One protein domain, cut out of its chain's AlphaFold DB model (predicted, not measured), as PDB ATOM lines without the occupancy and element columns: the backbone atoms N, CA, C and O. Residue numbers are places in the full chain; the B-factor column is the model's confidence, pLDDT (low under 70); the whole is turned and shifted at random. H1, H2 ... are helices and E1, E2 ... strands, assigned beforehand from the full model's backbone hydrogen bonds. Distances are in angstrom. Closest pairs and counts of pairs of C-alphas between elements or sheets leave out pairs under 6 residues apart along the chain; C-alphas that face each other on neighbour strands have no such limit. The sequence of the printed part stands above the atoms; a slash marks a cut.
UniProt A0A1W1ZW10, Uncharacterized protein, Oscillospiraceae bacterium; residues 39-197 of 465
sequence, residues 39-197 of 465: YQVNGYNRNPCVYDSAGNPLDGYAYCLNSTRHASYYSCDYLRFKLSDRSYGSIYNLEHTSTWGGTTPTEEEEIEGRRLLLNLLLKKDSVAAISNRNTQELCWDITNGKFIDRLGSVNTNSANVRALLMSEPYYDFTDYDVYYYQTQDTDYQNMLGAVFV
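This is residues 39 to 197 of the 465 residues of an uncharacterized protein of Oscillospiraceae bacterium (UniProt A0A1W1ZW10). A strongly twisted sheet of five strands, curled like part of a barrel, makes one end of the domain, and a cluster of four helices, H2 to H5, makes the other. H2 and H4 run side by side and pack on the sheet, H2 at E4 and E5 and H4 at E2, while H5 packs across H2 and beside H3. The printed part has 159 residues, in the order E1 E2 E3 H1 H2 H3 H4 H5 E4 E5; the antiparallel sheet runs E1 E3 E4 E5 E2. The class is mixed, helices and strands, with under half of the residues in named elements. The whole is compact, with a radius of gyration of the C-alphas of 14.9 A and spans of 47 by 34 by 29 A.

Begin in the sheet with E4, residues 177 to 183, and E5, residues 190 to 196, a hairpin with N 181 and O 191 2.8 A apart. On one side of E4 look for E3, residues 76 to 82, with N 79 and O 182 2.8 A apart. E3 is staggered: its residues 76 to 78 pair with the edge strand E1, residues 39 to 41, where N 39 and O 78 are 2.8 A apart. At the other edge E2, residues 63 to 65, is the antiparallel neighbour of E5, with N 63 and O 192 2.8 A apart, within hydrogen-bond range. H2, residues 107 to 122, and H4, residues 135 to 143, are on one face of the sheet, giving two layers, a sheet with helices on one face. H2 runs across the strands at 73 degrees to E4 on the local plane, at a height over the sheet of 9.0 A. H2 and H4 touch at a shallow tilt of 4 degrees, opposite ways; their closest C-alphas, of Gly 113 and Ile 142, are 6.7 A apart. With its residues 116 to 120 alone, H2 touches H5, residues 156 to 165, about perpendicular at 76 degrees; the closest C-alphas, of Asn 119 and Leu 165, are 5.6 A apart. H3, residues 124 to 131, touches H5, with the closest C-alphas, of Ser 131 and Val 161, 6.8 A apart. H1, residues 96 to 99, touches no helix and is not on the sheet. Every O i to N i+4 pair is within hydrogen-bond range in H3, H4 and H5; H2 has 11 of 12, and H1 is too short for such a pair.

Find C-alpha 39 at (10.280, -25.240, -21.887), where E1 begins its 6.5 A; E2 measures 6.7 A and E3 19.4 A. From C-alpha 107 at (38.139, -33.398, -15.202), H2 runs 23.0 A. H1 measures 6.3 A, H3 10.4 A, H4 12.3 A and H5 14.2 A. E4 measures 19.2 A, and E5 runs 18.4 A to C-alpha 196 at (22.723, -15.374, -15.557).

The two C-alphas farthest apart, of Ala 54 and Gly 152, are 48.2 A apart. The printed part has no cut. The links E1 to E2, E3 to H1, H4 to H5 and H5 to E4 are long. The mean pLDDT of the printed part is 78.9; look for values under 70 at, among others, residues 92 to 103 and 148 to 155.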
ATOM      1  N   TYR A  39      10.098 -26.433 -21.069       85.81
ATOM      2  CA  TYR A  39      10.280 -25.240 -21.887       85.81
ATOM      3  C   TYR A  39      10.146 -25.617 -23.359       85.81
ATOM      4  O   TYR A  39      10.672 -26.646 -23.789       85.81
ATOM      5  N   GLN A  40       9.501 -24.767 -24.150       88.62
ATOM      6  CA  GLN A  40       9.390 -24.960 -25.592       88.62
ATOM      7  C   GLN A  40      10.477 -24.162 -26.305       88.62
ATOM      8  O   GLN A  40      10.580 -22.953 -26.110       88.62
ATOM      9  N   VAL A  41      11.286 -24.814 -27.147       86.12
ATOM     10  CA  VAL A  41      12.330 -24.115 -27.914       86.12
ATOM     11  C   VAL A  41      12.040 -24.173 -29.405       86.12
ATOM     12  O   VAL A  41      11.962 -25.240 -30.014       86.12
ATOM     13  N   ASN A  42      11.882 -22.989 -29.986       86.38
ATOM     14  CA  ASN A  42      11.524 -22.752 -31.373       86.38
ATOM     15  C   ASN A  42      12.653 -21.942 -32.023       86.38
ATOM     16  O   ASN A  42      12.828 -20.754 -31.735       86.38
ATOM     17  N   GLY A  43      13.404 -22.581 -32.919       86.06
ATOM     18  CA  GLY A  43      14.582 -22.014 -33.571       86.06
ATOM     19  C   GLY A  43      15.796 -21.877 -32.646       86.06
ATOM     20  O   GLY A  43      15.785 -22.280 -31.488       86.06
ATOM     21  N   TYR A  44      16.859 -21.286 -33.186       89.44
ATOM     22  CA  TYR A  44      18.120 -21.006 -32.497       89.44
ATOM     23  C   TYR A  44      18.760 -19.732 -33.069       89.44
ATOM     24  O   TYR A  44      18.322 -19.230 -34.107       89.44
ATOM     25  N   ASN A  45      19.796 -19.213 -32.403       87.75
ATOM     26  CA  ASN A  45      20.532 -18.000 -32.783       87.75
ATOM     27  C   ASN A  45      19.614 -16.775 -33.012       87.75
ATOM     28  O   ASN A  45      19.812 -15.990 -33.940       87.75
ATOM     29  N   ARG A  46      18.587 -16.619 -32.166       84.50
ATOM     30  CA  ARG A  46      17.658 -15.478 -32.162       84.50
ATOM     31  C   ARG A  46      17.151 -15.187 -30.747       84.50
ATOM     32  O   ARG A  46      17.155 -16.093 -29.918       84.50
ATOM     33  N   ASN A  47      16.680 -13.963 -30.510       82.38
ATOM     34  CA  ASN A  47      15.978 -13.565 -29.287       82.38
ATOM     35  C   ASN A  47      14.518 -13.170 -29.608       82.38
ATOM     36  O   ASN A  47      14.337 -12.358 -30.522       82.38
ATOM     37  N   PRO A  48      13.500 -13.679 -28.887       81.56
ATOM     38  CA  PRO A  48      13.519 -14.895 -28.070       81.56
ATOM     39  C   PRO A  48      13.467 -16.162 -28.946       81.56
ATOM     40  O   PRO A  48      13.089 -16.139 -30.123       81.56
ATOM     41  N   CYS A  49      13.846 -17.299 -28.368       85.00
ATOM     42  CA  CYS A  49      13.620 -18.629 -28.962       85.00
ATOM     43  C   CYS A  49      13.172 -19.695 -27.957       85.00
ATOM     44  O   CYS A  49      12.618 -20.711 -28.378       85.00
ATOM     45  N   VAL A  50      13.368 -19.457 -26.660       85.75
ATOM     46  CA  VAL A  50      12.882 -20.295 -25.563       85.75
ATOM     47  C   VAL A  50      11.588 -19.687 -25.017       85.75
ATOM     48  O   VAL A  50      11.470 -18.465 -24.925       85.75
ATOM     49  N   TYR A  51      10.636 -20.537 -24.647       84.06
ATOM     50  CA  TYR A  51       9.377 -20.173 -24.007       84.06
ATOM     51  C   TYR A  51       9.157 -21.058 -22.772       84.06
ATOM     52  O   TYR A  51       9.562 -22.223 -22.776       84.06
ATOM     53  N   ASP A  52       8.547 -20.517 -21.718       79.19
ATOM     54  CA  ASP A  52       8.214 -21.261 -20.492       79.19
ATOM     55  C   ASP A  52       7.006 -22.208 -20.672       79.19
ATOM     56  O   ASP A  52       6.409 -22.292 -21.751       79.19
ATOM     57  N   SER A  53       6.610 -22.918 -19.609       75.88
ATOM     58  CA  SER A  53       5.455 -23.831 -19.648       75.88
ATOM     59  C   SER A  53       4.086 -23.138 -19.782       75.88
ATOM     60  O   SER A  53       3.073 -23.812 -20.007       75.88
ATOM     61  N   ALA A  54       4.028 -21.806 -19.677       71.12
ATOM     62  CA  ALA A  54       2.846 -20.983 -19.932       71.12
ATOM     63  C   ALA A  54       2.845 -20.350 -21.342       71.12
ATOM     64  O   ALA A  54       1.811 -19.838 -21.778       71.12
ATOM     65  N   GLY A  55       3.963 -20.426 -22.072       76.94
ATOM     66  CA  GLY A  55       4.155 -19.833 -23.395       76.94
ATOM     67  C   GLY A  55       4.708 -18.403 -23.380       76.94
ATOM     68  O   GLY A  55       4.710 -17.753 -24.429       76.94
ATOM     69  N   ASN A  56       5.181 -17.898 -22.237       71.88
ATOM     70  CA  ASN A  56       5.871 -16.611 -22.169       71.88
ATOM     71  C   ASN A  56       7.271 -16.743 -22.793       71.88
ATOM     72  O   ASN A  56       7.947 -17.744 -22.544       71.88
ATOM     73  N   PRO A  57       7.743 -15.767 -23.589       76.12
ATOM     74  CA  PRO A  57       9.113 -15.774 -24.089       76.12
ATOM     75  C   PRO A  57      10.114 -15.586 -22.944       76.12
ATOM     76  O   PRO A  57       9.950 -14.695 -22.111       76.12
ATOM     77  N   LEU A  58      11.180 -16.387 -22.947       73.12
ATOM     78  CA  LEU A  58      12.380 -16.112 -22.164       73.12
ATOM     79  C   LEU A  58      13.374 -15.363 -23.047       73.12
ATOM     80  O   LEU A  58      13.829 -15.878 -24.074       73.12
ATOM     81  N   ASP A  59      13.690 -14.139 -22.637       69.25
ATOM     82  CA  ASP A  59      14.564 -13.252 -23.389       69.25
ATOM     83  C   ASP A  59      16.037 -13.673 -23.259       69.25
ATOM     84  O   ASP A  59      16.549 -14.013 -22.191       69.25
ATOM     85  N   GLY A  60      16.719 -13.685 -24.397       73.69
ATOM     86  CA  GLY A  60      18.067 -14.196 -24.576       73.69
ATOM     87  C   GLY A  60      18.232 -14.932 -25.905       73.69
ATOM     88  O   GLY A  60      17.280 -15.391 -26.537       73.69
ATOM     89  N   TYR A  61      19.483 -15.066 -26.341       84.62
ATOM     90  CA  TYR A  61      19.824 -15.943 -27.457       84.62
ATOM     91  C   TYR A  61      20.070 -17.354 -26.927       84.62
ATOM     92  O   TYR A  61      20.831 -17.518 -25.976       84.62
ATOM     93  N   ALA A  62      19.490 -18.365 -27.578       89.38
ATOM     94  CA  ALA A  62      19.884 -19.755 -27.381       89.38
ATOM     95  C   ALA A  62      20.495 -20.368 -28.645       89.38
ATOM     96  O   ALA A  62      20.079 -20.089 -29.771       89.38
ATOM     97  N   TYR A  63      21.500 -21.211 -28.436       91.56
ATOM     98  CA  TYR A  63      22.358 -21.804 -29.455       91.56
ATOM     99  C   TYR A  63      22.331 -23.321 -29.318       91.56
ATOM    100  O   TYR A  63      22.360 -23.847 -28.205       91.56
ATOM    101  N   CYS A  64      22.287 -24.043 -30.432       91.00
ATOM    102  CA  CYS A  64      22.301 -25.498 -30.400       91.00
ATOM    103  C   CYS A  64      23.697 -26.061 -30.087       91.00
ATOM    104  O   CYS A  64      24.727 -25.464 -30.405       91.00
ATOM    105  N   LEU A  65      23.715 -27.233 -29.464       87.56
ATOM    106  CA  LEU A  65      24.886 -27.966 -28.998       87.56
ATOM    107  C   LEU A  65      24.898 -29.337 -29.678       87.56
ATOM    108  O   LEU A  65      23.843 -29.943 -29.842       87.56
ATOM    109  N   ASN A  66      26.090 -29.829 -30.032       75.19
ATOM    110  CA  ASN A  66      26.287 -31.012 -30.877       75.19
ATOM    111  C   ASN A  66      25.602 -30.914 -32.264       75.19
ATOM    112  O   ASN A  66      24.421 -31.199 -32.429       75.19
ATOM    113  N   SER A  67      26.388 -30.655 -33.309       78.44
ATOM    114  CA  SER A  67      25.887 -30.505 -34.681       78.44
ATOM    115  C   SER A  67      25.390 -31.784 -35.388       78.44
ATOM    116  O   SER A  67      24.976 -31.666 -36.539       78.44
ATOM    117  N   THR A  68      25.444 -32.991 -34.795       74.62
ATOM    118  CA  THR A  68      25.016 -34.234 -35.490       74.62
ATOM    119  C   THR A  68      23.518 -34.530 -35.414       74.62
ATOM    120  O   THR A  68      23.027 -35.329 -36.209       74.62
ATOM    121  N   ARG A  69      22.780 -33.883 -34.505       78.31
ATOM    122  CA  ARG A  69      21.325 -34.067 -34.334       78.31
ATOM    123  C   ARG A  69      20.512 -32.993 -35.059       78.31
ATOM    124  O   ARG A  69      21.068 -32.014 -35.563       78.31
ATOM    125  N   HIS A  70      19.190 -33.125 -35.100       84.12
ATOM    126  CA  HIS A  70      18.319 -32.120 -35.710       84.12
ATOM    127  C   HIS A  70      18.217 -30.854 -34.844       84.12
ATOM    128  O   HIS A  70      18.005 -30.918 -33.635       84.12
ATOM    129  N   ALA A  71      18.363 -29.671 -35.444       82.44
ATOM    130  CA  ALA A  71      18.075 -28.420 -34.743       82.44
ATOM    131  C   ALA A  71      16.553 -28.249 -34.565       82.44
ATOM    132  O   ALA A  71      15.780 -28.627 -35.450       82.44
ATOM    133  N   SER A  72      16.123 -27.669 -33.440       75.12
ATOM    134  CA  SER A  72      14.700 -27.496 -33.110       75.12
ATOM    135  C   SER A  72      14.044 -26.405 -33.968       75.12
ATOM    136  O   SER A  72      13.979 -25.238 -33.590       75.12
ATOM    137  N   TYR A  73      13.578 -26.768 -35.166       67.69
ATOM    138  CA  TYR A  73      12.813 -25.878 -36.058       67.69
ATOM    139  C   TYR A  73      11.302 -25.865 -35.774       67.69
ATOM    140  O   TYR A  73      10.578 -25.033 -36.320       67.69
ATOM    141  N   TYR A  74      10.833 -26.773 -34.921       68.12
ATOM    142  CA  TYR A  74       9.460 -26.865 -34.430       68.12
ATOM    143  C   TYR A  74       9.470 -26.744 -32.904       68.12
ATOM    144  O   TYR A  74      10.536 -26.752 -32.300       68.12
ATOM    145  N   SER A  75       8.303 -26.621 -32.272       74.38
ATOM    146  CA  SER A  75       8.218 -26.609 -30.809       74.38
ATOM    147  C   SER A  75       8.569 -27.987 -30.248       74.38
ATOM    148  O   SER A  75       7.722 -28.881 -30.264       74.38
ATOM    149  N   CYS A  76       9.800 -28.149 -29.769       81.62
ATOM    150  CA  CYS A  76      10.239 -29.339 -29.044       81.62
ATOM    151  C   CYS A  76      10.377 -29.021 -27.552       81.62
ATOM    152  O   CYS A  76      10.659 -27.878 -27.182       81.62
ATOM    153  N   ASP A  77      10.194 -30.045 -26.721       89.19
ATOM    154  CA  ASP A  77      10.154 -29.933 -25.264       89.19
ATOM    155  C   ASP A  77      11.555 -30.132 -24.648       89.19
ATOM    156  O   ASP A  77      12.261 -31.113 -24.927       89.19
ATOM    157  N   TYR A  78      11.951 -29.188 -23.793       89.44
ATOM    158  CA  TYR A  78      13.247 -29.120 -23.117       89.44
ATOM    159  C   TYR A  78      13.091 -28.951 -21.601       89.44
ATOM    160  O   TYR A  78      12.117 -28.384 -21.125       89.44
ATOM    161  N   LEU A  79      14.086 -29.399 -20.840       86.25
ATOM    162  CA  LEU A  79      14.222 -29.214 -19.392       86.25
ATOM    163  C   LEU A  79      15.406 -28.263 -19.114       86.25
ATOM    164  O   LEU A  79      16.460 -28.424 -19.739       86.25
ATOM    165  N   ARG A  80      15.259 -27.288 -18.199       85.56
ATOM    166  CA  ARG A  80      16.255 -26.222 -17.924       85.56
ATOM    167  C   ARG A  80      17.139 -26.544 -16.713       85.56
ATOM    168  O   ARG A  80      16.652 -26.923 -15.652       85.56
ATOM    169  N   PHE A  81      18.446 -26.354 -16.869       83.19
ATOM    170  CA  PHE A  81      19.472 -26.591 -15.847       83.19
ATOM    171  C   PHE A  81      20.528 -25.480 -15.883       83.19
ATOM    172  O   PHE A  81      20.669 -24.798 -16.901       83.19
ATOM    173  N   LYS A  82      21.335 -25.355 -14.827       83.69
ATOM    174  CA  LYS A  82      22.606 -24.623 -14.894       83.69
ATOM    175  C   LYS A  82      23.628 -25.399 -15.733       83.69
ATOM    176  O   LYS A  82      23.537 -26.626 -15.815       83.69
ATOM    177  N   LEU A  83      24.622 -24.732 -16.322       87.25
ATOM    178  CA  LEU A  83      25.735 -25.424 -16.985       87.25
ATOM    179  C   LEU A  83      26.751 -25.956 -15.962       87.25
ATOM    180  O   LEU A  83      27.332 -27.020 -16.184       87.25
ATOM    181  N   SER A  84      26.926 -25.272 -14.828       85.94
ATOM    182  CA  SER A  84      27.741 -25.755 -13.701       85.94
ATOM    183  C   SER A  84      27.280 -27.122 -13.166       85.94
ATOM    184  O   SER A  84      28.114 -28.001 -12.941       85.94
ATOM    185  N   ASP A  85      25.963 -27.344 -13.073       83.62
ATOM    186  CA  ASP A  85      25.330 -28.596 -12.619       83.62
ATOM    187  C   ASP A  85      25.460 -29.769 -13.616       83.62
ATOM    188  O   ASP A  85      25.038 -30.894 -13.328       83.62
ATOM    189  N   ARG A  86      26.011 -29.543 -14.817       84.06
ATOM    190  CA  ARG A  86      26.166 -30.574 -15.856       84.06
ATOM    191  C   ARG A  86      27.615 -30.969 -16.065       84.06
ATOM    192  O   ARG A  86      28.495 -30.117 -16.082       84.06
ATOM    193  N   SER A  87      27.854 -32.253 -16.334       81.94
ATOM    194  CA  SER A  87      29.115 -32.678 -16.940       81.94
ATOM    195  C   SER A  87      29.164 -32.216 -18.391       81.94
ATOM    196  O   SER A  87      28.203 -32.376 -19.150       81.94
ATOM    197  N   TYR A  88      30.311 -31.692 -18.798       79.12
ATOM    198  CA  TYR A  88      30.631 -31.424 -20.188       79.12
ATOM    199  C   TYR A  88      30.489 -32.685 -21.044       79.12
ATOM    200  O   TYR A  88      29.949 -32.610 -22.141       79.12
ATOM    201  N   GLY A  89      30.856 -33.860 -20.528       72.06
ATOM    202  CA  GLY A  89      30.691 -35.155 -21.186       72.06
ATOM    203  C   GLY A  89      29.243 -35.529 -21.528       72.06
ATOM    204  O   GLY A  89      29.033 -36.366 -22.401       72.06
ATOM    205  N   SER A  90      28.239 -34.896 -20.901       71.38
ATOM    206  CA  SER A  90      26.817 -35.041 -21.277       71.38
ATOM    207  C   SER A  90      26.371 -34.110 -22.420       71.38
ATOM    208  O   SER A  90      25.279 -34.270 -22.965       71.38
ATOM    209  N   ILE A  91      27.226 -33.151 -22.783       75.19
ATOM    210  CA  ILE A  91      27.026 -32.108 -23.803       75.19
ATOM    211  C   ILE A  91      27.935 -32.364 -25.023       75.19
ATOM    212  O   ILE A  91      27.578 -32.075 -26.165       75.19
ATOM    213  N   TYR A  92      29.118 -32.915 -24.759       66.75
ATOM    214  CA  TYR A  92      30.168 -33.281 -25.696       66.75
ATOM    215  C   TYR A  92      29.724 -34.402 -26.637       66.75
ATOM    216  O   TYR A  92      29.232 -35.444 -26.201       66.75
ATOM    217  N   ASN A  93      29.940 -34.223 -27.941       64.62
ATOM    218  CA  ASN A  93      29.550 -35.238 -28.909       64.62
ATOM    219  C   ASN A  93      30.580 -36.371 -29.028       64.62
ATOM    220  O   ASN A  93      31.521 -36.292 -29.822       64.62
ATOM    221  N   LEU A  94      30.333 -37.475 -28.318       50.41
ATOM    222  CA  LEU A  94      31.116 -38.708 -28.436       50.41
ATOM    223  C   LEU A  94      31.128 -39.312 -29.858       50.41
ATOM    224  O   LEU A  94      32.094 -39.985 -30.205       50.41
ATOM    225  N   GLU A  95      30.144 -39.056 -30.723       45.84
ATOM    226  CA  GLU A  95      30.095 -39.640 -32.079       45.84
ATOM    227  C   GLU A  95      31.091 -38.970 -33.045       45.84
ATOM    228  O   GLU A  95      31.744 -39.636 -33.860       45.84
ATOM    229  N   HIS A  96      31.295 -37.654 -32.909       47.28
ATOM    230  CA  HIS A  96      32.273 -36.916 -33.717       47.28
ATOM    231  C   HIS A  96      33.733 -37.256 -33.361       47.28
ATOM    232  O   HIS A  96      34.651 -36.983 -34.143       47.28
ATOM    233  N   THR A  97      33.960 -37.916 -32.217       46.56
ATOM    234  CA  THR A  97      35.292 -38.342 -31.751       46.56
ATOM    235  C   THR A  97      35.928 -39.449 -32.592       46.56
ATOM    236  O   THR A  97      37.122 -39.702 -32.446       46.56
ATOM    237  N   SER A  98      35.191 -40.043 -33.534       44.22
ATOM    238  CA  SER A  98      35.742 -40.907 -34.591       44.22
ATOM    239  C   SER A  98      36.868 -40.240 -35.401       44.22
ATOM    240  O   SER A  98      37.692 -40.934 -35.989       44.22
ATOM    241  N   THR A  99      36.943 -38.902 -35.390       44.69
ATOM    242  CA  THR A  99      38.042 -38.111 -35.978       44.69
ATOM    243  C   THR A  99      39.077 -37.624 -34.938       44.69
ATOM    244  O   THR A  99      40.149 -37.175 -35.327       44.69
ATOM    245  N   TRP A 100      38.786 -37.709 -33.628       47.84
ATOM    246  CA  TRP A 100      39.516 -36.988 -32.560       47.84
ATOM    247  C   TRP A 100      39.833 -37.776 -31.264       47.84
ATOM    248  O   TRP A 100      40.328 -37.183 -30.311       47.84
ATOM    249  N   GLY A 101      39.611 -39.099 -31.205       49.69
ATOM    250  CA  GLY A 101      40.269 -39.975 -30.211       49.69
ATOM    251  C   GLY A 101      39.395 -40.802 -29.252       49.69
ATOM    252  O   GLY A 101      39.948 -41.554 -28.456       49.69
ATOM    253  N   GLY A 102      38.064 -40.735 -29.323       53.06
ATOM    254  CA  GLY A 102      37.172 -41.747 -28.720       53.06
ATOM    255  C   GLY A 102      36.998 -41.794 -27.190       53.06
ATOM    256  O   GLY A 102      36.220 -42.621 -26.720       53.06
ATOM    257  N   THR A 103      37.692 -40.976 -26.395       58.50
ATOM    258  CA  THR A 103      37.667 -41.063 -24.917       58.50
ATOM    259  C   THR A 103      36.715 -40.063 -24.253       58.50
ATOM    260  O   THR A 103      36.501 -38.961 -24.755       58.50
ATOM    261  N   THR A 104      36.201 -40.407 -23.066       70.88
ATOM    262  CA  THR A 104      35.550 -39.461 -22.137       70.88
ATOM    263  C   THR A 104      36.471 -38.264 -21.850       70.88
ATOM    264  O   THR A 104      37.683 -38.482 -21.752       70.88
ATOM    265  N   PRO A 105      35.959 -37.025 -21.718       73.62
ATOM    266  CA  PRO A 105      36.728 -35.887 -21.201       73.62
ATOM    267  C   PRO A 105      37.402 -36.174 -19.846       73.62
ATOM    268  O   PRO A 105      36.876 -36.938 -19.034       73.62
ATOM    269  N   THR A 106      38.571 -35.578 -19.598       80.00
ATOM    270  CA  THR A 106      39.179 -35.506 -18.257       80.00
ATOM    271  C   THR A 106      38.487 -34.430 -17.417       80.00
ATOM    272  O   THR A 106      37.803 -33.566 -17.953       80.00
ATOM    273  N   GLU A 107      38.693 -34.427 -16.099       83.00
ATOM    274  CA  GLU A 107      38.139 -33.398 -15.202       83.00
ATOM    275  C   GLU A 107      38.586 -31.964 -15.570       83.00
ATOM    276  O   GLU A 107      37.811 -31.016 -15.460       83.00
ATOM    277  N   GLU A 108      39.804 -31.804 -16.092       83.50
ATOM    278  CA  GLU A 108      40.311 -30.524 -16.600       83.50
ATOM    279  C   GLU A 108      39.574 -30.092 -17.881       83.50
ATOM    280  O   GLU A 108      39.117 -28.954 -17.986       83.50
ATOM    281  N   GLU A 109      39.365 -31.020 -18.821       81.00
ATOM    282  CA  GLU A 109      38.611 -30.784 -20.061       81.00
ATOM    283  C   GLU A 109      37.108 -30.560 -19.799       81.00
ATOM    284  O   GLU A 109      36.461 -29.785 -20.504       81.00
ATOM    285  N   GLU A 110      36.553 -31.197 -18.762       83.50
ATOM    286  CA  GLU A 110      35.193 -30.982 -18.253       83.50
ATOM    287  C   GLU A 110      34.996 -29.554 -17.730       83.50
ATOM    288  O   GLU A 110      33.943 -28.946 -17.938       83.50
ATOM    289  N   ILE A 111      35.991 -29.006 -17.030       85.44
ATOM    290  CA  ILE A 111      35.960 -27.633 -16.514       85.44
ATOM    291  C   ILE A 111      36.207 -26.636 -17.654       85.44
ATOM    292  O   ILE A 111      35.424 -25.697 -17.820       85.44
ATOM    293  N   GLU A 112      37.237 -26.850 -18.478       87.50
ATOM    294  CA  GLU A 112      37.557 -25.969 -19.605       87.50
ATOM    295  C   GLU A 112      36.407 -25.887 -20.616       87.50
ATOM    296  O   GLU A 112      35.991 -24.785 -20.971       87.50
ATOM    297  N   GLY A 113      35.852 -27.022 -21.053       87.44
ATOM    298  CA  GLY A 113      34.784 -27.051 -22.053       87.44
ATOM    299  C   GLY A 113      33.554 -26.238 -21.638       87.44
ATOM    300  O   GLY A 113      32.984 -25.507 -22.449       87.44
ATOM    301  N   ARG A 114      33.190 -26.284 -20.350       89.44
ATOM    302  CA  ARG A 114      32.096 -25.475 -19.789       89.44
ATOM    303  C   ARG A 114      32.476 -23.998 -19.662       89.44
ATOM    304  O   ARG A 114      31.683 -23.144 -20.051       89.44
ATOM    305  N   ARG A 115      33.693 -23.676 -19.204       90.50
ATOM    306  CA  ARG A 115      34.173 -22.280 -19.127       90.50
ATOM    307  C   ARG A 115      34.291 -21.619 -20.506       90.50
ATOM    308  O   ARG A 115      33.981 -20.434 -20.624       90.50
ATOM    309  N   LEU A 116      34.650 -22.364 -21.557       91.50
ATOM    310  CA  LEU A 116      34.640 -21.876 -22.943       91.50
ATOM    311  C   LEU A 116      33.225 -21.527 -23.421       91.50
ATOM    312  O   LEU A 116      33.047 -20.487 -24.051       91.50
ATOM    313  N   LEU A 117      32.219 -22.350 -23.102       91.81
ATOM    314  CA  LEU A 117      30.813 -22.068 -23.428       91.81
ATOM    315  C   LEU A 117      30.285 -20.822 -22.694       91.81
ATOM    316  O   LEU A 117      29.652 -19.971 -23.317       91.81
ATOM    317  N   LEU A 118      30.601 -20.683 -21.403       91.88
ATOM    318  CA  LEU A 118      30.262 -19.507 -20.596       91.88
ATOM    319  C   LEU A 118      30.879 -18.219 -21.168       91.88
ATOM    320  O   LEU A 118      30.174 -17.249 -21.455       91.88
ATOM    321  N   ASN A 119      32.197 -18.222 -21.391       91.75
ATOM    322  CA  ASN A 119      32.910 -17.064 -21.931       91.75
ATOM    323  C   ASN A 119      32.471 -16.740 -23.367       91.75
ATOM    324  O   ASN A 119      32.469 -15.570 -23.740       91.75
ATOM    325  N   LEU A 120      32.059 -17.732 -24.165       91.88
ATOM    326  CA  LEU A 120      31.547 -17.508 -25.520       91.88
ATOM    327  C   LEU A 120      30.229 -16.731 -25.518       91.88
ATOM    328  O   LEU A 120      30.030 -15.894 -26.396       91.88
ATOM    329  N   LEU A 121      29.349 -16.974 -24.546       89.19
ATOM    330  CA  LEU A 121      28.101 -16.226 -24.411       89.19
ATOM    331  C   LEU A 121      28.340 -14.800 -23.903       89.19
ATOM    332  O   LEU A 121      27.850 -13.851 -24.513       89.19
ATOM    333  N   LEU A 122      29.152 -14.637 -22.854       87.19
ATOM    334  CA  LEU A 122      29.490 -13.321 -22.293       87.19
ATOM    335  C   LEU A 122      30.280 -12.433 -23.264       87.19
ATOM    336  O   LEU A 122      30.056 -11.228 -23.327       87.19
ATOM    337  N   LYS A 123      31.178 -13.022 -24.060       88.62
ATOM    338  CA  LYS A 123      32.038 -12.303 -25.014       88.62
ATOM    339  C   LYS A 123      31.514 -12.368 -26.451       88.62
ATOM    340  O   LYS A 123      32.263 -12.030 -27.368       88.62
ATOM    341  N   LYS A 124      30.262 -12.801 -26.677       85.44
ATOM    342  CA  LYS A 124      29.737 -13.186 -28.005       85.44
ATOM    343  C   LYS A 124      30.010 -12.159 -29.109       85.44
ATOM    344  O   LYS A 124      30.443 -12.539 -30.194       85.44
ATOM    345  N   ASP A 125      29.820 -10.871 -28.827       80.94
ATOM    346  CA  ASP A 125      29.934  -9.807 -29.829       80.94
ATOM    347  C   ASP A 125      31.407  -9.479 -30.128       80.94
ATOM    348  O   ASP A 125      31.799  -9.380 -31.291       80.94
ATOM    349  N   SER A 126      32.252  -9.426 -29.091       80.38
ATOM    350  CA  SER A 126      33.711  -9.277 -29.213       80.38
ATOM    351  C   SER A 126      34.344 -10.447 -29.972       80.38
ATOM    352  O   SER A 126      35.189 -10.252 -30.846       80.38
ATOM    353  N   VAL A 127      33.916 -11.675 -29.670       81.62
ATOM    354  CA  VAL A 127      34.412 -12.896 -30.317       81.62
ATOM    355  C   VAL A 127      33.950 -12.967 -31.771       81.62
ATOM    356  O   VAL A 127      34.761 -13.299 -32.636       81.62
ATOM    357  N   ALA A 128      32.702 -12.602 -32.078       78.50
ATOM    358  CA  ALA A 128      32.220 -12.529 -33.457       78.50
ATOM    359  C   ALA A 128      32.998 -11.488 -34.281       78.50
ATOM    360  O   ALA A 128      33.461 -11.799 -35.381       78.50
ATOM    361  N   ALA A 129      33.219 -10.292 -33.723       75.00
ATOM    362  CA  ALA A 129      33.954  -9.208 -34.375       75.00
ATOM    363  C   ALA A 129      35.431  -9.547 -34.660       75.00
ATOM    364  O   ALA A 129      35.962  -9.145 -35.692       75.00
ATOM    365  N   ILE A 130      36.097 -10.294 -33.770       73.81
ATOM    366  CA  ILE A 130      37.520 -10.648 -33.920       73.81
ATOM    367  C   ILE A 130      37.714 -11.918 -34.767       73.81
ATOM    368  O   ILE A 130      38.661 -12.001 -35.548       73.81
ATOM    369  N   SER A 131      36.834 -12.915 -34.637       78.31
ATOM    370  CA  SER A 131      36.990 -14.211 -35.322       78.31
ATOM    371  C   SER A 131      36.392 -14.267 -36.731       78.31
ATOM    372  O   SER A 131      36.744 -15.170 -37.490       78.31
ATOM    373  N   ASN A 132      35.492 -13.339 -37.085       79.62
ATOM    374  CA  ASN A 132      34.601 -13.424 -38.253       79.62
ATOM    375  C   ASN A 132      33.721 -14.695 -38.281       79.62
ATOM    376  O   ASN A 132      33.304 -15.143 -39.349       79.62
ATOM    377  N   ARG A 133      33.426 -15.285 -37.114       82.69
ATOM    378  CA  ARG A 133      32.551 -16.458 -36.968       82.69
ATOM    379  C   ARG A 133      31.339 -16.122 -36.114       82.69
ATOM    380  O   ARG A 133      31.435 -15.350 -35.166       82.69
ATOM    381  N   ASN A 134      30.196 -16.720 -36.433       87.44
ATOM    382  CA  ASN A 134      29.007 -16.599 -35.591       87.44
ATOM    383  C   ASN A 134      29.136 -17.479 -34.334       87.44
ATOM    384  O   ASN A 134      29.798 -18.516 -34.338       87.44
ATOM    385  N   THR A 135      28.457 -17.081 -33.259       89.81
ATOM    386  CA  THR A 135      28.473 -17.783 -31.966       89.81
ATOM    387  C   THR A 135      28.002 -19.239 -32.083       89.81
ATOM    388  O   THR A 135      28.561 -20.111 -31.428       89.81
ATOM    389  N   GLN A 136      27.040 -19.533 -32.967       90.88
ATOM    390  CA  GLN A 136      26.500 -20.885 -33.165       90.88
ATOM    391  C   GLN A 136      27.555 -21.887 -33.667       90.88
ATOM    392  O   GLN A 136      27.647 -23.007 -33.161       90.88
ATOM    393  N   GLU A 137      28.381 -21.490 -34.633       86.94
ATOM    394  CA  GLU A 137      29.525 -22.289 -35.080       86.94
ATOM    395  C   GLU A 137      30.535 -22.547 -33.960       86.94
ATOM    396  O   GLU A 137      31.134 -23.619 -33.902       86.94
ATOM    397  N   LEU A 138      30.736 -21.569 -33.077       88.44
ATOM    398  CA  LEU A 138      31.671 -21.684 -31.965       88.44
ATOM    399  C   LEU A 138      31.118 -22.601 -30.863       88.44
ATOM    400  O   LEU A 138      31.867 -23.431 -30.354       88.44
ATOM    401  N   CYS A 139      29.809 -22.567 -30.580       89.31
ATOM    402  CA  CYS A 139      29.136 -23.547 -29.719       89.31
ATOM    403  C   CYS A 139      29.305 -24.982 -30.248       89.31
ATOM    404  O   CYS A 139      29.614 -25.899 -29.480       89.31
ATOM    405  N   TRP A 140      29.158 -25.190 -31.562       86.12
ATOM    406  CA  TRP A 140      29.408 -26.490 -32.192       86.12
ATOM    407  C   TRP A 140      30.888 -26.884 -32.176       86.12
ATOM    408  O   TRP A 140      31.200 -28.042 -31.922       86.12
ATOM    409  N   ASP A 141      31.820 -25.963 -32.419       83.69
ATOM    410  CA  ASP A 141      33.251 -26.284 -32.403       83.69
ATOM    411  C   ASP A 141      33.768 -26.604 -30.992       83.69
ATOM    412  O   ASP A 141      34.623 -27.481 -30.857       83.69
ATOM    413  N   ILE A 142      33.214 -25.970 -29.948       85.50
ATOM    414  CA  ILE A 142      33.439 -26.357 -28.549       85.50
ATOM    415  C   ILE A 142      32.865 -27.756 -28.315       85.50
ATOM    416  O   ILE A 142      33.634 -28.682 -28.064       85.50
ATOM    417  N   THR A 143      31.557 -27.957 -28.497       83.50
ATOM    418  CA  THR A 143      30.885 -29.232 -28.154       83.50
ATOM    419  C   THR A 143      31.296 -30.440 -29.007       83.50
ATOM    420  O   THR A 143      31.158 -31.575 -28.553       83.50
ATOM    421  N   ASN A 144      31.879 -30.228 -30.193       77.69
ATOM    422  CA  ASN A 144      32.536 -31.267 -31.000       77.69
ATOM    423  C   ASN A 144      34.047 -31.434 -30.692       77.69
ATOM    424  O   ASN A 144      34.732 -32.197 -31.370       77.69
ATOM    425  N   GLY A 145      34.591 -30.719 -29.702       72.81
ATOM    426  CA  GLY A 145      35.943 -30.909 -29.164       72.81
ATOM    427  C   GLY A 145      37.094 -30.195 -29.876       72.81
ATOM    428  O   GLY A 145      38.241 -30.424 -29.506       72.81
ATOM    429  N   LYS A 146      36.849 -29.316 -30.856       74.12
ATOM    430  CA  LYS A 146      37.909 -28.742 -31.720       74.12
ATOM    431  C   LYS A 146      38.872 -27.772 -31.019       74.12
ATOM    432  O   LYS A 146      39.840 -27.329 -31.635       74.12
ATOM    433  N   PHE A 147      38.600 -27.419 -29.766       70.62
ATOM    434  CA  PHE A 147      39.447 -26.564 -28.926       70.62
ATOM    435  C   PHE A 147      40.243 -27.344 -27.866       70.62
ATOM    436  O   PHE A 147      41.100 -26.757 -27.209       70.62
ATOM    437  N   ILE A 148      39.975 -28.645 -27.711       66.88
ATOM    438  CA  ILE A 148      40.565 -29.508 -26.686       66.88
ATOM    439  C   ILE A 148      41.737 -30.272 -27.317       66.88
ATOM    440  O   ILE A 148      41.554 -31.014 -28.283       66.88
ATOM    441  N   ASP A 149      42.956 -30.069 -26.811       55.53
ATOM    442  CA  ASP A 149      44.183 -30.498 -27.500       55.53
ATOM    443  C   ASP A 149      44.554 -31.971 -27.257       55.53
ATOM    444  O   ASP A 149      45.540 -32.309 -26.606       55.53
ATOM    445  N   ARG A 150      43.737 -32.872 -27.810       55.00
ATOM    446  CA  ARG A 150      43.901 -34.331 -27.685       55.00
ATOM    447  C   ARG A 150      44.809 -34.975 -28.730       55.00
ATOM    448  O   ARG A 150      45.210 -36.121 -28.550       55.00
ATOM    449  N   LEU A 151      45.121 -34.270 -29.821       49.03
ATOM    450  CA  LEU A 151      45.929 -34.783 -30.941       49.03
ATOM    451  C   LEU A 151      47.059 -33.828 -31.386       49.03
ATOM    452  O   LEU A 151      47.642 -34.034 -32.450       49.03
ATOM    453  N   GLY A 152      47.392 -32.795 -30.601       47.59
ATOM    454  CA  GLY A 152      48.520 -31.892 -30.870       47.59
ATOM    455  C   GLY A 152      48.324 -30.978 -32.084       47.59
ATOM    456  O   GLY A 152      49.297 -30.572 -32.723       47.59
ATOM    457  N   SER A 153      47.072 -30.707 -32.467       51.56
ATOM    458  CA  SER A 153      46.748 -29.881 -33.638       51.56
ATOM    459  C   SER A 153      45.369 -29.221 -33.546       51.56
ATOM    460  O   SER A 153      44.526 -29.329 -34.441       51.56
ATOM    461  N   VAL A 154      45.145 -28.466 -32.468       60.06
ATOM    462  CA  VAL A 154      44.176 -27.362 -32.519       60.06
ATOM    463  C   VAL A 154      44.661 -26.385 -33.600       60.06
ATOM    464  O   VAL A 154      45.763 -25.844 -33.507       60.06
ATOM    465  N   ASN A 155      43.871 -26.177 -34.659       68.75
ATOM    466  CA  ASN A 155      44.275 -25.280 -35.749       68.75
ATOM    467  C   ASN A 155      44.458 -23.839 -35.230       68.75
ATOM    468  O   ASN A 155      43.811 -23.438 -34.263       68.75
ATOM    469  N   THR A 156      45.302 -23.037 -35.884       71.12
ATOM    470  CA  THR A 156      45.697 -21.704 -35.386       71.12
ATOM    471  C   THR A 156      44.509 -20.770 -35.126       71.12
ATOM    472  O   THR A 156      44.539 -20.002 -34.170       71.12
ATOM    473  N   ASN A 157      43.427 -20.865 -35.907       74.50
ATOM    474  CA  ASN A 157      42.231 -20.046 -35.696       74.50
ATOM    475  C   ASN A 157      41.463 -20.492 -34.442       74.50
ATOM    476  O   ASN A 157      41.042 -19.652 -33.650       74.50
ATOM    477  N   SER A 158      41.331 -21.804 -34.221       76.88
ATOM    478  CA  SER A 158      40.768 -22.351 -32.982       76.88
ATOM    479  C   SER A 158      41.643 -22.024 -31.764       76.88
ATOM    480  O   SER A 158      41.111 -21.644 -30.726       76.88
ATOM    481  N   ALA A 159      42.972 -22.070 -31.884       80.38
ATOM    482  CA  ALA A 159      43.882 -21.678 -30.805       80.38
ATOM    483  C   ALA A 159      43.733 -20.186 -30.443       80.38
ATOM    484  O   ALA A 159      43.603 -19.848 -29.267       80.38
ATOM    485  N   ASN A 160      43.652 -19.304 -31.446       83.19
ATOM    486  CA  ASN A 160      43.429 -17.870 -31.245       83.19
ATOM    487  C   ASN A 160      42.065 -17.576 -30.596       83.19
ATOM    488  O   ASN A 160      41.979 -16.736 -29.702       83.19
ATOM    489  N   VAL A 161      40.997 -18.275 -31.002       86.88
ATOM    490  CA  VAL A 161      39.666 -18.100 -30.395       86.88
ATOM    491  C   VAL A 161      39.609 -18.674 -28.972       86.88
ATOM    492  O   VAL A 161      39.033 -18.026 -28.106       86.88
ATOM    493  N   ARG A 162      40.269 -19.806 -28.676       87.44
ATOM    494  CA  ARG A 162      40.444 -20.306 -27.295       87.44
ATOM    495  C   ARG A 162      41.144 -19.267 -26.418       87.44
ATOM    496  O   ARG A 162      40.666 -18.970 -25.329       87.44
ATOM    497  N   ALA A 163      42.232 -18.674 -26.914       87.00
ATOM    498  CA  ALA A 163      42.967 -17.632 -26.202       87.00
ATOM    499  C   ALA A 163      42.115 -16.375 -25.942       87.00
ATOM    500  O   ALA A 163      42.191 -15.823 -24.853       87.00
ATOM    501  N   LEU A 164      41.269 -15.957 -26.892       88.31
ATOM    502  CA  LEU A 164      40.334 -14.834 -26.720       88.31
ATOM    503  C   LEU A 164      39.186 -15.151 -25.743       88.31
ATOM    504  O   LEU A 164      38.755 -14.290 -24.979       88.31
ATOM    505  N   LEU A 165      38.682 -16.388 -25.747       90.56
ATOM    506  CA  LEU A 165      37.666 -16.829 -24.790       90.56
ATOM    507  C   LEU A 165      38.224 -16.876 -23.361       90.56
ATOM    508  O   LEU A 165      37.516 -16.503 -22.429       90.56
ATOM    509  N   MET A 166      39.494 -17.255 -23.199       88.62
ATOM    510  CA  MET A 166      40.178 -17.333 -21.902       88.62
ATOM    511  C   MET A 166      40.985 -16.076 -21.521       88.62
ATOM    512  O   MET A 166      41.614 -16.074 -20.467       88.62
ATOM    513  N   SER A 167      40.996 -15.011 -22.331       88.62
ATOM    514  CA  SER A 167      41.655 -13.745 -21.968       88.62
ATOM    515  C   SER A 167      40.803 -12.917 -21.009       88.62
ATOM    516  O   SER A 167      39.592 -13.122 -20.918       88.62
ATOM    517  N   GLU A 168      41.405 -11.913 -20.372       84.00
ATOM    518  CA  GLU A 168      40.652 -10.939 -19.579       84.00
ATOM    519  C   GLU A 168      39.593 -10.184 -20.417       84.00
ATOM    520  O   GLU A 168      39.842  -9.916 -21.601       84.00
ATOM    521  N   PRO A 169      38.428  -9.822 -19.836       83.69
ATOM    522  CA  PRO A 169      37.956 -10.211 -18.500       83.69
ATOM    523  C   PRO A 169      37.635 -11.712 -18.430       83.69
ATOM    524  O   PRO A 169      36.914 -12.233 -19.282       83.69
ATOM    525  N   TYR A 170      38.185 -12.430 -17.451       81.56
ATOM    526  CA  TYR A 170      37.940 -13.864 -17.282       81.56
ATOM    527  C   TYR A 170      36.658 -14.121 -16.481       81.56
ATOM    528  O   TYR A 170      36.511 -13.617 -15.371       81.56
ATOM    529  N   TYR A 171      35.742 -14.930 -17.023       85.50
ATOM    530  CA  TYR A 171      34.495 -15.300 -16.344       85.50
ATOM    531  C   TYR A 171      34.494 -16.780 -15.948       85.50
ATOM    532  O   TYR A 171      34.872 -17.637 -16.753       85.50
ATOM    533  N   ASP A 172      34.018 -17.096 -14.741       87.25
ATOM    534  CA  ASP A 172      33.768 -18.471 -14.308       87.25
ATOM    535  C   ASP A 172      32.483 -18.630 -13.477       87.25
ATOM    536  O   ASP A 172      31.777 -17.662 -13.199       87.25
ATOM    537  N   PHE A 173      32.181 -19.883 -13.119       83.75
ATOM    538  CA  PHE A 173      30.945 -20.311 -12.456       83.75
ATOM    539  C   PHE A 173      30.778 -19.856 -10.998       83.75
ATOM    540  O   PHE A 173      29.791 -20.227 -10.369       83.75
ATOM    541  N   THR A 174      31.705 -19.057 -10.465       76.62
ATOM    542  CA  THR A 174      31.507 -18.331  -9.202       76.62
ATOM    543  C   THR A 174      30.539 -17.163  -9.404       76.62
ATOM    544  O   THR A 174      29.606 -16.994  -8.624       76.62
ATOM    545  N   ASP A 175      30.735 -16.408 -10.491       69.69
ATOM    546  CA  ASP A 175      30.012 -15.166 -10.772       69.69
ATOM    547  C   ASP A 175      29.096 -15.259 -12.001       69.69
ATOM    548  O   ASP A 175      28.169 -14.470 -12.113       69.69
ATOM    549  N   TYR A 176      29.290 -16.196 -12.939       78.50
ATOM    550  CA  TYR A 176      28.443 -16.291 -14.140       78.50
ATOM    551  C   TYR A 176      28.150 -17.734 -14.560       78.50
ATOM    552  O   TYR A 176      29.022 -18.595 -14.556       78.50
ATOM    553  N   ASP A 177      26.920 -17.999 -14.994       83.50
ATOM    554  CA  ASP A 177      26.460 -19.314 -15.444       83.50
ATOM    555  C   ASP A 177      25.423 -19.144 -16.564       83.50
ATOM    556  O   ASP A 177      24.984 -18.036 -16.869       83.50
ATOM    557  N   VAL A 178      25.085 -20.220 -17.261       84.50
ATOM    558  CA  VAL A 178      24.326 -20.180 -18.516       84.50
ATOM    559  C   VAL A 178      23.340 -21.335 -18.576       84.50
ATOM    560  O   VAL A 178      23.662 -22.464 -18.207       84.50
ATOM    561  N   TYR A 179      22.120 -21.067 -19.043       85.94
ATOM    562  CA  TYR A 179      21.076 -22.091 -19.050       85.94
ATOM    563  C   TYR A 179      21.368 -23.197 -20.058       85.94
ATOM    564  O   TYR A 179      21.420 -22.958 -21.265       85.94
ATOM    565  N   TYR A 180      21.482 -24.426 -19.567       88.19
ATOM    566  CA  TYR A 180      21.521 -25.631 -20.377       88.19
ATOM    567  C   TYR A 180      20.115 -26.220 -20.518       88.19
ATOM    568  O   TYR A 180      19.489 -26.627 -19.537       88.19
ATOM    569  N   TYR A 181      19.643 -26.299 -21.755       88.44
ATOM    570  CA  TYR A 181      18.367 -26.889 -22.129       88.44
ATOM    571  C   TYR A 181      18.612 -28.297 -22.674       88.44
ATOM    572  O   TYR A 181      19.143 -28.469 -23.776       88.44
ATOM    573  N   GLN A 182      18.207 -29.314 -21.912       88.56
ATOM    574  CA  GLN A 182      18.235 -30.706 -22.361       88.56
ATOM    575  C   GLN A 182      16.897 -31.061 -23.011       88.56
ATOM    576  O   GLN A 182      15.867 -30.963 -22.348       88.56
ATOM    577  N   THR A 183      16.889 -31.513 -24.266       87.81
ATOM    578  CA  THR A 183      15.657 -32.052 -24.866       87.81
ATOM    579  C   THR A 183      15.360 -33.454 -24.328       87.81
ATOM    580  O   THR A 183      16.276 -34.219 -24.010       87.81
ATOM    581  N   GLN A 184      14.074 -33.798 -24.216       82.81
ATOM    582  CA  GLN A 184      13.651 -35.171 -23.914       82.81
ATOM    583  C   GLN A 184      13.693 -36.088 -25.151       82.81
ATOM    584  O   GLN A 184      13.720 -37.309 -24.998       82.81
ATOM    585  N   ASP A 185      13.727 -35.521 -26.361       85.75
ATOM    586  CA  ASP A 185      13.786 -36.257 -27.624       85.75
ATOM    587  C   ASP A 185      15.246 -36.396 -28.092       85.75
ATOM    588  O   ASP A 185      15.962 -35.415 -28.308       85.75
ATOM    589  N   THR A 186      15.720 -37.634 -28.241       81.44
ATOM    590  CA  THR A 186      17.115 -37.914 -28.603       81.44
ATOM    591  C   THR A 186      17.496 -37.494 -30.017       81.44
ATOM    592  O   THR A 186      18.693 -37.385 -30.286       81.44
ATOM    593  N   ASP A 187      16.530 -37.233 -30.897       83.38
ATOM    594  CA  ASP A 187      16.797 -36.880 -32.292       83.38
ATOM    595  C   ASP A 187      17.142 -35.386 -32.457       83.38
ATOM    596  O   ASP A 187      17.665 -34.983 -33.503       83.38
ATOM    597  N   TYR A 188      16.933 -34.567 -31.414       86.88
ATOM    598  CA  TYR A 188      17.184 -33.122 -31.424       86.88
ATOM    599  C   TYR A 188      18.450 -32.692 -30.657       86.88
ATOM    600  O   TYR A 188      18.966 -33.379 -29.768       86.88
ATOM    601  N   GLN A 189      18.985 -31.526 -31.034       87.88
ATOM    602  CA  GLN A 189      20.130 -30.885 -30.381       87.88
ATOM    603  C   GLN A 189      19.732 -30.322 -29.006       87.88
ATOM    604  O   GLN A 189      18.735 -29.608 -28.885       87.88
ATOM    605  N   ASN A 190      20.552 -30.578 -27.981       89.94
ATOM    606  CA  ASN A 190      20.501 -29.816 -26.725       89.94
ATOM    607  C   ASN A 190      20.876 -28.350 -27.002       89.94
ATOM    608  O   ASN A 190      21.475 -28.054 -28.038       89.94
ATOM    609  N   MET A 191      20.534 -27.418 -26.113       90.19
ATOM    610  CA  MET A 191      20.760 -25.986 -26.351       90.19
ATOM    611  C   MET A 191      21.359 -25.266 -25.139       90.19
ATOM    612  O   MET A 191      21.208 -25.705 -24.003       90.19
ATOM    613  N   LEU A 192      22.055 -24.157 -25.392       90.50
ATOM    614  CA  LEU A 192      22.615 -23.257 -24.385       90.50
ATOM    615  C   LEU A 192      22.015 -21.864 -24.577       90.50
ATOM    616  O   LEU A 192      22.083 -21.341 -25.688       90.50
ATOM    617  N   GLY A 193      21.404 -21.296 -23.540       84.50
ATOM    618  CA  GLY A 193      20.661 -20.034 -23.598       84.50
ATOM    619  C   GLY A 193      21.333 -18.864 -22.892       84.50
ATOM    620  O   GLY A 193      22.557 -18.752 -22.871       84.50
ATOM    621  N   ALA A 194      20.501 -17.983 -22.329       75.75
ATOM    622  CA  ALA A 194      20.928 -16.759 -21.662       75.75
ATOM    623  C   ALA A 194      21.964 -16.996 -20.548       75.75
ATOM    624  O   ALA A 194      21.977 -18.040 -19.887       75.75
ATOM    625  N   VAL A 195      22.805 -15.979 -20.346       72.38
ATOM    626  CA  VAL A 195      23.693 -15.862 -19.188       72.38
ATOM    627  C   VAL A 195      22.892 -15.320 -18.013       72.38
ATOM    628  O   VAL A 195      22.164 -14.341 -18.165       72.38
ATOM    629  N   PHE A 196      23.102 -15.914 -16.851       68.44
ATOM    630  CA  PHE A 196      22.723 -15.374 -15.557       68.44
ATOM    631  C   PHE A 196      23.947 -15.362 -14.628       68.44
ATOM    632  O   PHE A 196      25.047 -15.771 -14.999       68.44
ATOM    633  N   VAL A 197      23.769 -14.862 -13.412       62.00
ATOM    634  CA  VAL A 197      24.820 -14.796 -12.389       62.00
ATOM    635  C   VAL A 197      24.348 -15.682 -11.239       62.00
ATOM    636  O   VAL A 197      23.312 -15.375 -10.647       62.00
TER     637      VAL A 197